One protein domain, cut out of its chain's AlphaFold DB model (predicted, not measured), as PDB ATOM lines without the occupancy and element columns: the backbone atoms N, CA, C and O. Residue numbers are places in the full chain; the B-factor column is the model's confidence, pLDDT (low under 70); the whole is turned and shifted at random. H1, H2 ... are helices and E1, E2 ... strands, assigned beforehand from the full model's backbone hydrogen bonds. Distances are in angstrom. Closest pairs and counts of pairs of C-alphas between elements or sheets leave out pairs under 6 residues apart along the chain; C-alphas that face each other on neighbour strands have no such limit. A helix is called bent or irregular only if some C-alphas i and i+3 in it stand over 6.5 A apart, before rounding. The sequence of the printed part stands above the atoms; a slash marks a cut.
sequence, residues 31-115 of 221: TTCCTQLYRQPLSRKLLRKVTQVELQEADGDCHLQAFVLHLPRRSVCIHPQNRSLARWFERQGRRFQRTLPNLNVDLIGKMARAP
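This is residues 31 to 115 of the 221 residues of the protein "C-C motif chemokine 27" of Myotis brandtii (UniProt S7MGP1). A small antiparallel sheet of three strands, E2 E3 E4, has the helices H1 and H2 grazing it, while H3 packs side by side on H2 and away from the sheet. The short strand E1 lies near the end of E4 and the start of E3, and pairs with no named strand. The printed part has 85 residues, with three named helices and four named strands in the order E1 H1 E2 E3 E4 H2 H3; the class is mixed, helices and strands. It is compact, with a radius of gyration of the C-alphas of 12.0 A, and rounded, spanning 31 by 31 by 26 A.

E1, residues 32 to 34, comes closest to E4, residues 74 to 78, at the C-alphas of Cys 34 and Cys 77, 6.1 A apart. H1, residues 44 to 48, is on the sheet but only grazes it, with its residues 46 to 48. E2, residues 52 to 56, and E3, residues 66 to 71, form a hairpin, antiparallel at 158 degrees; N 54 and O 68 are 2.9 A apart, within hydrogen-bond range. E3 and E4 form a second hairpin, antiparallel at 154 degrees, with N 69 and O 76 at 2.9 A, within hydrogen-bond range. The three strands make a meander, each the antiparallel neighbour of the one before, with E2 and E4 as edge strands. H2, residues 83 to 96, is on the sheet but only grazes it, and its closest C-alpha pair with E2 is that of Gln 52 and Phe 96, 6.9 A. H1 and H2 are close but not clearly touching, the C-alphas of Leu 47 and Trp 88 being closest at 7.5 A. H3, residues 105 to 111, and H2 form a helical hairpin; they touch, closest at the C-alphas of Ala 86 and Gly 109, 5.8 A, at a shallow tilt of 15 degrees, opposite ways. H3 is not on the sheet, and it is apart from E1 and H1. In H1 and H3 every O i to N i+4 pair is within hydrogen-bond range; in H2, 7 of 10 are.

E1 begins at C-alpha 32 (-80.708, 48.931, -26.231). E2 and E4 each span 13.0 A from first to last C-alpha, and E3 spans 15.5 A. H2 spans 17.7 A and is irregular, with C-alphas 91 and 94 at 8.0 A. H3 spans 10.0 A and ends at C-alpha 111 (-93.939, 34.617, -38.721). E1 spans 6.6 A and H1 6.2 A.

The two C-alphas farthest apart are those of Lys 45 and Gly 60, 33.5 A. The printed part has no cut, and no link is long. The mean pLDDT of the printed part is 77.2; it is under 70 at residues 31, 60, 93 to 94 and 96 to 115.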
ATOM      1  N   THR A  31     -83.051  51.352 -23.310       57.38
ATOM      2  CA  THR A  31     -83.618  50.505 -24.374       57.38
ATOM      3  C   THR A  31     -82.581  50.298 -25.466       57.38
ATOM      4  O   THR A  31     -82.356  51.133 -26.335       57.38
ATOM      5  N   THR A  32     -81.841  49.196 -25.358       73.44
ATOM      6  CA  THR A  32     -80.708  48.931 -26.231       73.44
ATOM      7  C   THR A  32     -81.267  48.355 -27.515       73.44
ATOM      8  O   THR A  32     -81.569  47.158 -27.567       73.44
ATOM      9  N   CYS A  33     -81.420  49.192 -28.532       83.62
ATOM     10  CA  CYS A  33     -81.938  48.743 -29.809       83.62
ATOM     11  C   CYS A  33     -80.880  47.944 -30.575       83.62
ATOM     12  O   CYS A  33     -79.704  48.313 -30.677       83.62
ATOM     13  N   CYS A  34     -81.318  46.837 -31.163       84.69
ATOM     14  CA  CYS A  34     -80.568  46.133 -32.188       84.69
ATOM     15  C   CYS A  34     -80.488  46.992 -33.452       84.69
ATOM     16  O   CYS A  34     -81.518  47.316 -34.041       84.69
ATOM     17  N   THR A  35     -79.274  47.309 -33.895       84.12
ATOM     18  CA  THR A  35     -79.015  48.013 -35.163       84.12
ATOM     19  C   THR A  35     -78.666  47.049 -36.297       84.12
ATOM     20  O   THR A  35     -78.902  47.345 -37.466       84.12
ATOM     21  N   GLN A  36     -78.153  45.861 -35.961       85.50
ATOM     22  CA  GLN A  36     -77.805  44.808 -36.909       85.50
ATOM     23  C   GLN A  36     -78.420  43.473 -36.491       85.50
ATOM     24  O   GLN A  36     -78.509  43.155 -35.307       85.50
ATOM     25  N   LEU A  37     -78.839  42.674 -37.476       89.50
ATOM     26  CA  LEU A  37     -79.511  41.394 -37.252       89.50
ATOM     27  C   LEU A  37     -78.736  40.240 -37.876       89.50
ATOM     28  O   LEU A  37     -78.398  40.270 -39.061       89.50
ATOM     29  N   TYR A  38     -78.535  39.177 -37.101       89.31
ATOM     30  CA  TYR A  38     -77.994  37.921 -37.601       89.31
ATOM     31  C   TYR A  38     -79.038  37.192 -38.447       89.31
ATOM     32  O   TYR A  38     -80.148  36.908 -37.979       89.31
ATOM     33  N   ARG A  39     -78.682  36.842 -39.685       88.81
ATOM     34  CA  ARG A  39     -79.582  36.147 -40.623       88.81
ATOM     35  C   ARG A  39     -79.179  34.698 -40.870       88.81
ATOM     36  O   ARG A  39     -80.026  33.896 -41.258       88.81
ATOM     37  N   GLN A  40     -77.917  34.349 -40.638       89.12
ATOM     38  CA  GLN A  40     -77.411  33.008 -40.904       89.12
ATOM     39  C   GLN A  40     -78.009  31.969 -39.934       89.12
ATOM     40  O   GLN A  40     -78.491  32.310 -38.849       89.12
ATOM     41  N   PRO A  41     -77.994  30.674 -40.290       88.88
ATOM     42  CA  PRO A  41     -78.475  29.619 -39.408       88.88
ATOM     43  C   PRO A  41     -77.730  29.610 -38.070       88.88
ATOM     44  O   PRO A  41     -76.502  29.615 -38.016       88.88
ATOM     45  N   LEU A  42     -78.487  29.548 -36.976       89.94
ATOM     46  CA  LEU A  42     -77.914  29.420 -35.640       89.94
ATOM     47  C   LEU A  42     -77.421  28.000 -35.369       89.94
ATOM     48  O   LEU A  42     -78.104  27.018 -35.684       89.94
ATOM     49  N   SER A  43     -76.250  27.898 -34.738       90.00
ATOM     50  CA  SER A  43     -75.686  26.620 -34.314       90.00
ATOM     51  C   SER A  43     -76.458  26.057 -33.114       90.00
ATOM     52  O   SER A  43     -76.922  26.783 -32.230       90.00
ATOM     53  N   ARG A  44     -76.575  24.726 -33.035       88.12
ATOM     54  CA  ARG A  44     -77.244  24.066 -31.895       88.12
ATOM     55  C   ARG A  44     -76.523  24.327 -30.570       88.12
ATOM     56  O   ARG A  44     -77.170  24.353 -29.529       88.12
ATOM     57  N   LYS A  45     -75.197  24.511 -30.606       89.31
ATOM     58  CA  LYS A  45     -74.379  24.823 -29.424       89.31
ATOM     59  C   LYS A  45     -74.759  26.183 -28.835       89.31
ATOM     60  O   LYS A  45     -74.916  26.281 -27.624       89.31
ATOM     61  N   LEU A  46     -74.954  27.191 -29.689       89.56
ATOM     62  CA  LEU A  46     -75.385  28.527 -29.279       89.56
ATOM     63  C   LEU A  46     -76.778  28.473 -28.653       89.56
ATOM     64  O   LEU A  46     -76.964  28.901 -27.519       89.56
ATOM     65  N   LEU A  47     -77.731  27.855 -29.352       89.19
ATOM     66  CA  LEU A  47     -79.126  27.756 -28.913       89.19
ATOM     67  C   LEU A  47     -79.303  27.011 -27.578       89.19
ATOM     68  O   LEU A  47     -80.246  27.273 -26.840       89.19
ATOM     69  N   ARG A  48     -78.393  26.091 -27.237       88.56
ATOM     70  CA  ARG A  48     -78.389  25.403 -25.933       88.56
ATOM     71  C   ARG A  48     -77.968  26.302 -24.770       88.56
ATOM     72  O   ARG A  48     -78.327  26.003 -23.635       88.56
ATOM     73  N   LYS A  49     -77.206  27.363 -25.044       90.31
ATOM     74  CA  LYS A  49     -76.679  28.300 -24.042       90.31
ATOM     75  C   LYS A  49     -77.601  29.494 -23.794       90.31
ATOM     76  O   LYS A  49     -77.276  30.314 -22.948       90.31
ATOM     77  N   VAL A  50     -78.708  29.618 -24.525       87.75
ATOM     78  CA  VAL A  50     -79.644  30.737 -24.361       87.75
ATOM     79  C   VAL A  50     -80.318  30.642 -22.993       87.75
ATOM     80  O   VAL A  50     -80.924  29.618 -22.666       87.75
ATOM     81  N   THR A  51     -80.189  31.700 -22.197       86.19
ATOM     82  CA  THR A  51     -80.779  31.817 -20.856       86.19
ATOM     83  C   THR A  51     -82.114  32.542 -20.895       86.19
ATOM     84  O   THR A  51     -83.032  32.164 -20.173       86.19
ATOM     85  N   GLN A  52     -82.237  33.536 -21.772       83.44
ATOM     86  CA  GLN A  52     -83.413  34.382 -21.915       83.44
ATOM     87  C   GLN A  52     -83.581  34.813 -23.368       83.44
ATOM     88  O   GLN A  52     -82.630  34.842 -24.153       83.44
ATOM     89  N   VAL A  53     -84.819  35.122 -23.725       84.88
ATOM     90  CA  VAL A  53     -85.189  35.613 -25.042       84.88
ATOM     91  C   VAL A  53     -86.109  36.801 -24.856       84.88
ATOM     92  O   VAL A  53     -87.015  36.735 -24.033       84.88
ATOM     93  N   GLU A  54     -85.895  37.848 -25.636       83.12
ATOM     94  CA  GLU A  54     -86.761  39.023 -25.695       83.12
ATOM     95  C   GLU A  54     -87.151  39.294 -27.145       83.12
ATOM     96  O   GLU A  54     -86.360  39.070 -28.067       83.12
ATOM     97  N   LEU A  55     -88.378  39.769 -27.345       83.81
ATOM     98  CA  LEU A  55     -88.797  40.346 -28.613       83.81
ATOM     99  C   LEU A  55     -88.606  41.855 -28.532       83.81
ATOM    100  O   LEU A  55     -89.151  42.500 -27.645       83.81
ATOM    101  N   GLN A  56     -87.847  42.390 -29.476       82.69
ATOM    102  CA  GLN A  56     -87.800  43.811 -29.759       82.69
ATOM    103  C   GLN A  56     -88.816  44.099 -30.863       82.69
ATOM    104  O   GLN A  56     -88.669  43.606 -31.988       82.69
ATOM    105  N   GLU A  57     -89.845  44.863 -30.523       81.44
ATOM    106  CA  GLU A  57     -90.862  45.337 -31.456       81.44
ATOM    107  C   GLU A  57     -90.362  46.572 -32.220       81.44
ATOM    108  O   GLU A  57     -89.371  47.206 -31.844       81.44
ATOM    109  N   ALA A  58     -90.997  46.862 -33.353       82.81
ATOM    110  CA  ALA A  58     -90.629  47.978 -34.218       82.81
ATOM    111  C   ALA A  58     -91.551  49.183 -33.957       82.81
ATOM    112  O   ALA A  58     -92.188  49.686 -34.880       82.81
ATOM    113  N   ASP A  59     -91.650  49.607 -32.694       70.69
ATOM    114  CA  ASP A  59     -92.714  50.505 -32.208       70.69
ATOM    115  C   ASP A  59     -92.310  51.987 -32.120       70.69
ATOM    116  O   ASP A  59     -92.964  52.786 -31.456       70.69
ATOM    117  N   GLY A  60     -91.242  52.382 -32.817       65.75
ATOM    118  CA  GLY A  60     -90.809  53.782 -32.929       65.75
ATOM    119  C   GLY A  60     -89.513  54.094 -32.185       65.75
ATOM    120  O   GLY A  60     -88.683  54.805 -32.744       65.75
ATOM    121  N   ASP A  61     -89.282  53.486 -31.016       73.88
ATOM    122  CA  ASP A  61     -87.999  53.583 -30.291       73.88
ATOM    123  C   ASP A  61     -86.902  52.757 -30.974       73.88
ATOM    124  O   ASP A  61     -85.758  53.187 -31.124       73.88
ATOM    125  N   CYS A  62     -87.272  51.566 -31.444       79.06
ATOM    126  CA  CYS A  62     -86.431  50.735 -32.285       79.06
ATOM    127  C   CYS A  62     -87.096  50.576 -33.659       79.06
ATOM    128  O   CYS A  62     -88.267  50.229 -33.763       79.06
ATOM    129  N   HIS A  63     -86.340  50.787 -34.738       82.44
ATOM    130  CA  HIS A  63     -86.867  50.690 -36.111       82.44
ATOM    131  C   HIS A  63     -86.824  49.272 -36.698       82.44
ATOM    132  O   HIS A  63     -87.258  49.046 -37.827       82.44
ATOM    133  N   LEU A  64     -86.257  48.311 -35.964       84.19
ATOM    134  CA  LEU A  64     -86.056  46.941 -36.422       84.19
ATOM    135  C   LEU A  64     -86.722  45.963 -35.464       84.19
ATOM    136  O   LEU A  64     -86.437  45.975 -34.266       84.19
ATOM    137  N   GLN A  65     -87.523  45.055 -36.018       86.19
ATOM    138  CA  GLN A  65     -88.029  43.915 -35.267       86.19
ATOM    139  C   GLN A  65     -86.929  42.856 -35.126       86.19
ATOM    140  O   GLN A  65     -86.326  42.434 -36.120       86.19
ATOM    141  N   ALA A  66     -86.668  42.407 -33.900       87.94
ATOM    142  CA  ALA A  66     -85.567  41.496 -33.613       87.94
ATOM    143  C   ALA A  66     -85.874  40.549 -32.456       87.94
ATOM    144  O   ALA A  66     -86.499  40.931 -31.474       87.94
ATOM    145  N   PHE A  67     -85.343  39.330 -32.525       88.06
ATOM    146  CA  PHE A  67     -85.232  38.477 -31.345       88.06
ATOM    147  C   PHE A  67     -83.887  38.704 -30.676       88.06
ATOM    148  O   PHE A  67     -82.846  38.452 -31.281       88.06
ATOM    149  N   VAL A  68     -83.893  39.127 -29.420       87.88
ATOM    150  CA  VAL A  68     -82.679  39.250 -28.618       87.88
ATOM    151  C   VAL A  68     -82.496  37.965 -27.828       87.88
ATOM    152  O   VAL A  68     -83.257  37.661 -26.912       87.88
ATOM    153  N   LEU A  69     -81.477  37.191 -28.191       89.12
ATOM    154  CA  LEU A  69     -81.060  36.026 -27.422       89.12
ATOM    155  C   LEU A  69     -80.039  36.462 -26.389       89.12
ATOM    156  O   LEU A  69     -78.977  36.966 -26.749       89.12
ATOM    157  N   HIS A  70     -80.331  36.220 -25.121       87.12
ATOM    158  CA  HIS A  70     -79.397  36.434 -24.028       87.12
ATOM    159  C   HIS A  70     -78.650  35.138 -23.739       87.12
ATOM    160  O   HIS A  70     -79.242  34.078 -23.522       87.12
ATOM    161  N   LEU A  71     -77.327  35.221 -23.795       87.88
ATOM    162  CA  LEU A  71     -76.396  34.168 -23.423       87.88
ATOM    163  C   LEU A  71     -75.632  34.625 -22.173       87.88
ATOM    164  O   LEU A  71     -75.539  35.826 -21.926       87.88
ATOM    165  N   PRO A  72     -74.976  33.715 -21.433       84.38
ATOM    166  CA  PRO A  72     -74.300  34.058 -20.180       84.38
ATOM    167  C   PRO A  72     -73.257  35.179 -20.271       84.38
ATOM    168  O   PRO A  72     -72.922  35.774 -19.257       84.38
ATOM    169  N   ARG A  73     -72.694  35.434 -21.461       83.50
ATOM    170  CA  ARG A  73     -71.628  36.429 -21.666       83.50
ATOM    171  C   ARG A  73     -71.978  37.544 -22.647       83.50
ATOM    172  O   ARG A  73     -71.218  38.495 -22.759       83.50
ATOM    173  N   ARG A  74     -73.053  37.396 -23.424       84.56
ATOM    174  CA  ARG A  74     -73.414  38.349 -24.482       84.56
ATOM    175  C   ARG A  74     -74.860  38.188 -24.905       84.56
ATOM    176  O   ARG A  74     -75.429  37.109 -24.751       84.56
ATOM    177  N   SER A  75     -75.393  39.212 -25.549       86.38
ATOM    178  CA  SER A  75     -76.664  39.126 -26.262       86.38
ATOM    179  C   SER A  75     -76.422  39.099 -27.768       86.38
ATOM    180  O   SER A  75     -75.423  39.623 -28.259       86.38
ATOM    181  N   VAL A  76     -77.331  38.475 -28.512       88.56
ATOM    182  CA  VAL A  76     -77.273  38.407 -29.975       88.56
ATOM    183  C   VAL A  76     -78.641  38.756 -30.544       88.56
ATOM    184  O   VAL A  76     -79.636  38.137 -30.170       88.56
ATOM    185  N   CYS A  77     -78.687  39.710 -31.473       89.94
ATOM    186  CA  CYS A  77     -79.916  40.070 -32.177       89.94
ATOM    187  C   CYS A  77     -80.101  39.211 -33.431       89.94
ATOM    188  O   CYS A  77     -79.248  39.178 -34.319       89.94
ATOM    189  N   ILE A  78     -81.230  38.521 -33.520       90.38
ATOM    190  CA  ILE A  78     -81.553  37.571 -34.579       90.38
ATOM    191  C   ILE A  78     -82.722  38.093 -35.398       90.38
ATOM    192  O   ILE A  78     -83.720  38.573 -34.861       90.38
ATOM    193  N   HIS A  79     -82.614  37.947 -36.714       89.81
ATOM    194  CA  HIS A  79     -83.690  38.299 -37.625       89.81
ATOM    195  C   HIS A  79     -84.929  37.398 -37.411       89.81
ATOM    196  O   HIS A  79     -84.767  36.174 -37.360       89.81
ATOM    197  N   PRO A  80     -86.162  37.941 -37.372       87.00
ATOM    198  CA  PRO A  80     -87.385  37.161 -37.130       87.00
ATOM    199  C   PRO A  80     -87.598  35.976 -38.084       87.00
ATOM    200  O   PRO A  80     -88.078  34.921 -37.683       87.00
ATOM    201  N   GLN A  81     -87.162  36.106 -39.340       86.12
ATOM    202  CA  GLN A  81     -87.281  35.054 -40.365       86.12
ATOM    203  C   GLN A  81     -86.226  33.928 -40.255       86.12
ATOM    204  O   GLN A  81     -86.099  33.091 -41.154       86.12
ATOM    205  N   ASN A  82     -85.427  33.882 -39.186       87.81
ATOM    206  CA  ASN A  82     -84.400  32.856 -39.025       87.81
ATOM    207  C   ASN A  82     -85.015  31.461 -38.782       87.81
ATOM    208  O   ASN A  82     -85.558  31.163 -37.717       87.81
ATOM    209  N   ARG A  83     -84.865  30.551 -39.755       87.88
ATOM    210  CA  ARG A  83     -85.447  29.193 -39.701       87.88
ATOM    211  C   ARG A  83     -84.881  28.319 -38.574       87.88
ATOM    212  O   ARG A  83     -85.544  27.378 -38.135       87.88
ATOM    213  N   SER A  84     -83.642  28.548 -38.132       90.31
ATOM    214  CA  SER A  84     -83.065  27.792 -37.009       90.31
ATOM    215  C   SER A  84     -83.691  28.210 -35.686       90.31
ATOM    216  O   SER A  84     -83.977  27.347 -34.858       90.31
ATOM    217  N   LEU A  85     -83.949  29.510 -35.523       88.19
ATOM    218  CA  LEU A  85     -84.625  30.048 -34.350       88.19
ATOM    219  C   LEU A  85     -86.075  29.551 -34.264       88.19
ATOM    220  O   LEU A  85     -86.495  29.059 -33.223       88.19
ATOM    221  N   ALA A  86     -86.800  29.575 -35.382       86.94
ATOM    222  CA  ALA A  86     -88.174  29.079 -35.467       86.94
ATOM    223  C   ALA A  86     -88.313  27.620 -35.011       86.94
ATOM    224  O   ALA A  86     -89.071  27.302 -34.098       86.94
ATOM    225  N   ARG A  87     -87.487  26.734 -35.583       87.38
ATOM    226  CA  ARG A  87     -87.444  25.311 -35.207       87.38
ATOM    227  C   ARG A  87     -87.031  25.100 -33.755       87.38
ATOM    228  O   ARG A  87     -87.374  24.085 -33.154       87.38
ATOM    229  N   TRP A  88     -86.233  26.008 -33.202       87.94
ATOM    230  CA  TRP A  88     -85.845  25.948 -31.803       87.94
ATOM    231  C   TRP A  88     -87.007  26.332 -30.885       87.94
ATOM    232  O   TRP A  88     -87.269  25.590 -29.941       87.94
ATOM    233  N   PHE A  89     -87.769  27.381 -31.204       84.00
ATOM    234  CA  PHE A  89     -88.989  27.730 -30.469       84.00
ATOM    235  C   PHE A  89     -90.051  26.634 -30.519       84.00
ATOM    236  O   PHE A  89     -90.625  26.314 -29.485       84.00
ATOM    237  N   GLU A  90     -90.257  25.982 -31.664       82.00
ATOM    238  CA  GLU A  90     -91.185  24.843 -31.765       82.00
ATOM    239  C   GLU A  90     -90.835  23.716 -30.778       82.00
ATOM    240  O   GLU A  90     -91.711  23.038 -30.251       82.00
ATOM    241  N   ARG A  91     -89.541  23.531 -30.488       82.69
ATOM    242  CA  ARG A  91     -89.050  22.478 -29.587       82.69
ATOM    243  C   ARG A  91     -88.904  22.916 -28.134       82.69
ATOM    244  O   ARG A  91     -88.849  22.058 -27.260       82.69
ATOM    245  N   GLN A  92     -88.703  24.207 -27.877       74.81
ATOM    246  CA  GLN A  92     -88.265  24.735 -26.576       74.81
ATOM    247  C   GLN A  92     -89.143  25.876 -26.052       74.81
ATOM    248  O   GLN A  92     -88.901  26.365 -24.953       74.81
ATOM    249  N   GLY A  93     -90.176  26.292 -26.789       64.38
ATOM    250  CA  GLY A  93     -90.993  27.465 -26.477       64.38
ATOM    251  C   GLY A  93     -91.614  27.420 -25.083       64.38
ATOM    252  O   GLY A  93     -91.637  28.435 -24.401       64.38
ATOM    253  N   ARG A  94     -91.982  26.226 -24.595       66.88
ATOM    254  CA  ARG A  94     -92.476  26.008 -23.220       66.88
ATOM    255  C   ARG A  94     -91.500  26.507 -22.144       66.88
ATOM    256  O   ARG A  94     -91.938  26.970 -21.099       66.88
ATOM    257  N   ARG A  95     -90.186  26.425 -22.388       71.38
ATOM    258  CA  ARG A  95     -89.144  26.827 -21.429       71.38
ATOM    259  C   ARG A  95     -89.049  28.345 -21.275       71.38
ATOM    260  O   ARG A  95     -88.768  28.817 -20.180       71.38
ATOM    261  N   PHE A  96     -89.290  29.089 -22.354       68.38
ATOM    262  CA  PHE A  96     -89.084  30.541 -22.404       68.38
ATOM    263  C   PHE A  96     -90.383  31.354 -22.356       68.38
ATOM    264  O   PHE A  96     -90.324  32.576 -22.289       68.38
ATOM    265  N   GLN A  97     -91.549  30.698 -22.295       60.00
ATOM    266  CA  GLN A  97     -92.849  31.353 -22.073       60.00
ATOM    267  C   GLN A  97     -92.881  32.219 -20.803       60.00
ATOM    268  O   GLN A  97     -93.583  33.218 -20.772       60.00
ATOM    269  N   ARG A  98     -92.095  31.880 -19.769       53.69
ATOM    270  CA  ARG A  98     -92.003  32.696 -18.544       53.69
ATOM    271  C   ARG A  98     -91.251  34.015 -18.730       53.69
ATOM    272  O   ARG A  98     -91.473  34.935 -17.960       53.69
ATOM    273  N   THR A  99     -90.357  34.094 -19.713       56.19
ATOM    274  CA  THR A  99     -89.496  35.267 -19.946       56.19
ATOM    275  C   THR A  99     -89.970  36.118 -21.125       56.19
ATOM    276  O   THR A  99     -89.540  37.254 -21.279       56.19
ATOM    277  N   LEU A 100     -90.898  35.589 -21.926       60.47
ATOM    278  CA  LEU A 100     -91.614  36.286 -22.993       60.47
ATOM    279  C   LEU A 100     -93.094  36.416 -22.603       60.47
ATOM    280  O   LEU A 100     -93.929  35.714 -23.175       60.47
ATOM    281  N   PRO A 101     -93.443  37.283 -21.635       52.03
ATOM    282  CA  PRO A 101     -94.804  37.362 -21.107       52.03
ATOM    283  C   PRO A 101     -95.855  37.771 -22.153       52.03
ATOM    284  O   PRO A 101     -97.041  37.581 -21.911       52.03
ATOM    285  N   ASN A 102     -95.444  38.278 -23.322       50.66
ATOM    286  CA  ASN A 102     -96.357  38.758 -24.362       50.66
ATOM    287  C   ASN A 102     -96.259  38.034 -25.713       50.66
ATOM    288  O   ASN A 102     -97.000  38.361 -26.637       50.66
ATOM    289  N   LEU A 103     -95.379  37.037 -25.864       54.62
ATOM    290  CA  LEU A 103     -95.194  36.407 -27.167       54.62
ATOM    291  C   LEU A 103     -95.893  35.057 -27.242       54.62
ATOM    292  O   LEU A 103     -95.409  34.049 -26.724       54.62
ATOM    293  N   ASN A 104     -97.021  35.024 -27.949       58.84
ATOM    294  CA  ASN A 104     -97.634  33.762 -28.326       58.84
ATOM    295  C   ASN A 104     -96.644  32.996 -29.225       58.84
ATOM    296  O   ASN A 104     -96.406  33.370 -30.373       58.84
ATOM    297  N   VAL A 105     -96.037  31.935 -28.689       57.19
ATOM    298  CA  VAL A 105     -95.044  31.093 -29.383       57.19
ATOM    299  C   VAL A 105     -95.581  30.584 -30.730       57.19
ATOM    300  O   VAL A 105     -94.812  30.439 -31.685       57.19
ATOM    301  N   ASP A 106     -96.899  30.404 -30.848       55.31
ATOM    302  CA  ASP A 106     -97.548  29.989 -32.090       55.31
ATOM    303  C   ASP A 106     -97.511  31.084 -33.169       55.31
ATOM    304  O   ASP A 106     -97.444  30.775 -34.360       55.31
ATOM    305  N   LEU A 107     -97.485  32.369 -32.786       56.09
ATOM    306  CA  LEU A 107     -97.285  33.483 -33.720       56.09
ATOM    307  C   LEU A 107     -95.853  33.503 -34.268       56.09
ATOM    308  O   LEU A 107     -95.666  33.768 -35.452       56.09
ATOM    309  N   ILE A 108     -94.851  33.130 -33.467       59.25
ATOM    310  CA  ILE A 108     -93.451  33.037 -33.922       59.25
ATOM    311  C   ILE A 108     -93.298  31.942 -34.978       59.25
ATOM    312  O   ILE A 108     -92.652  32.143 -36.011       59.25
ATOM    313  N   GLY A 109     -93.930  30.787 -34.743       55.75
ATOM    314  CA  GLY A 109     -93.975  29.690 -35.708       55.75
ATOM    315  C   GLY A 109     -94.615  30.107 -37.037       55.75
ATOM    316  O   GLY A 109     -94.167  29.669 -38.095       55.75
ATOM    317  N   LYS A 110     -95.613  31.002 -37.000       56.38
ATOM    318  CA  LYS A 110     -96.272  31.564 -38.192       56.38
ATOM    319  C   LYS A 110     -95.412  32.619 -38.898       56.38
ATOM    320  O   LYS A 110     -95.226  32.514 -40.110       56.38
ATOM    321  N   MET A 111     -94.819  33.569 -38.167       51.75
ATOM    322  CA  MET A 111     -93.939  34.617 -38.721       51.75
ATOM    323  C   MET A 111     -92.708  34.028 -39.406       51.75
ATOM    324  O   MET A 111     -92.298  34.476 -40.472       51.75
ATOM    325  N   ALA A 112     -92.137  32.973 -38.830       51.78
ATOM    326  CA  ALA A 112     -90.997  32.306 -39.424       51.78
ATOM    327  C   ALA A 112     -91.356  31.370 -40.578       51.78
ATOM    328  O   ALA A 112     -90.435  30.816 -41.173       51.78
ATOM    329  N   ARG A 113     -92.643  31.143 -40.881       48.94
ATOM    330  CA  ARG A 113     -93.120  30.327 -42.013       48.94
ATOM    331  C   ARG A 113     -93.675  31.177 -43.152       48.94
ATOM    332  O   ARG A 113     -93.493  30.772 -44.297       48.94
ATOM    333  N   ALA A 114     -94.255  32.342 -42.871       48.94
ATOM    334  CA  ALA A 114     -94.757  33.253 -43.893       48.94
ATOM    335  C   ALA A 114     -93.593  33.916 -44.664       48.94
ATOM    336  O   ALA A 114     -92.766  34.598 -44.055       48.94
ATOM    337  N   PRO A 115     -93.481  33.732 -45.993       39.97
ATOM    338  CA  PRO A 115     -92.716  34.662 -46.807       39.97
ATOM    339  C   PRO A 115     -93.465  36.001 -46.816       39.97
ATOM    340  O   PRO A 115     -94.691  36.039 -46.788       39.97
TER     341      PRO A 115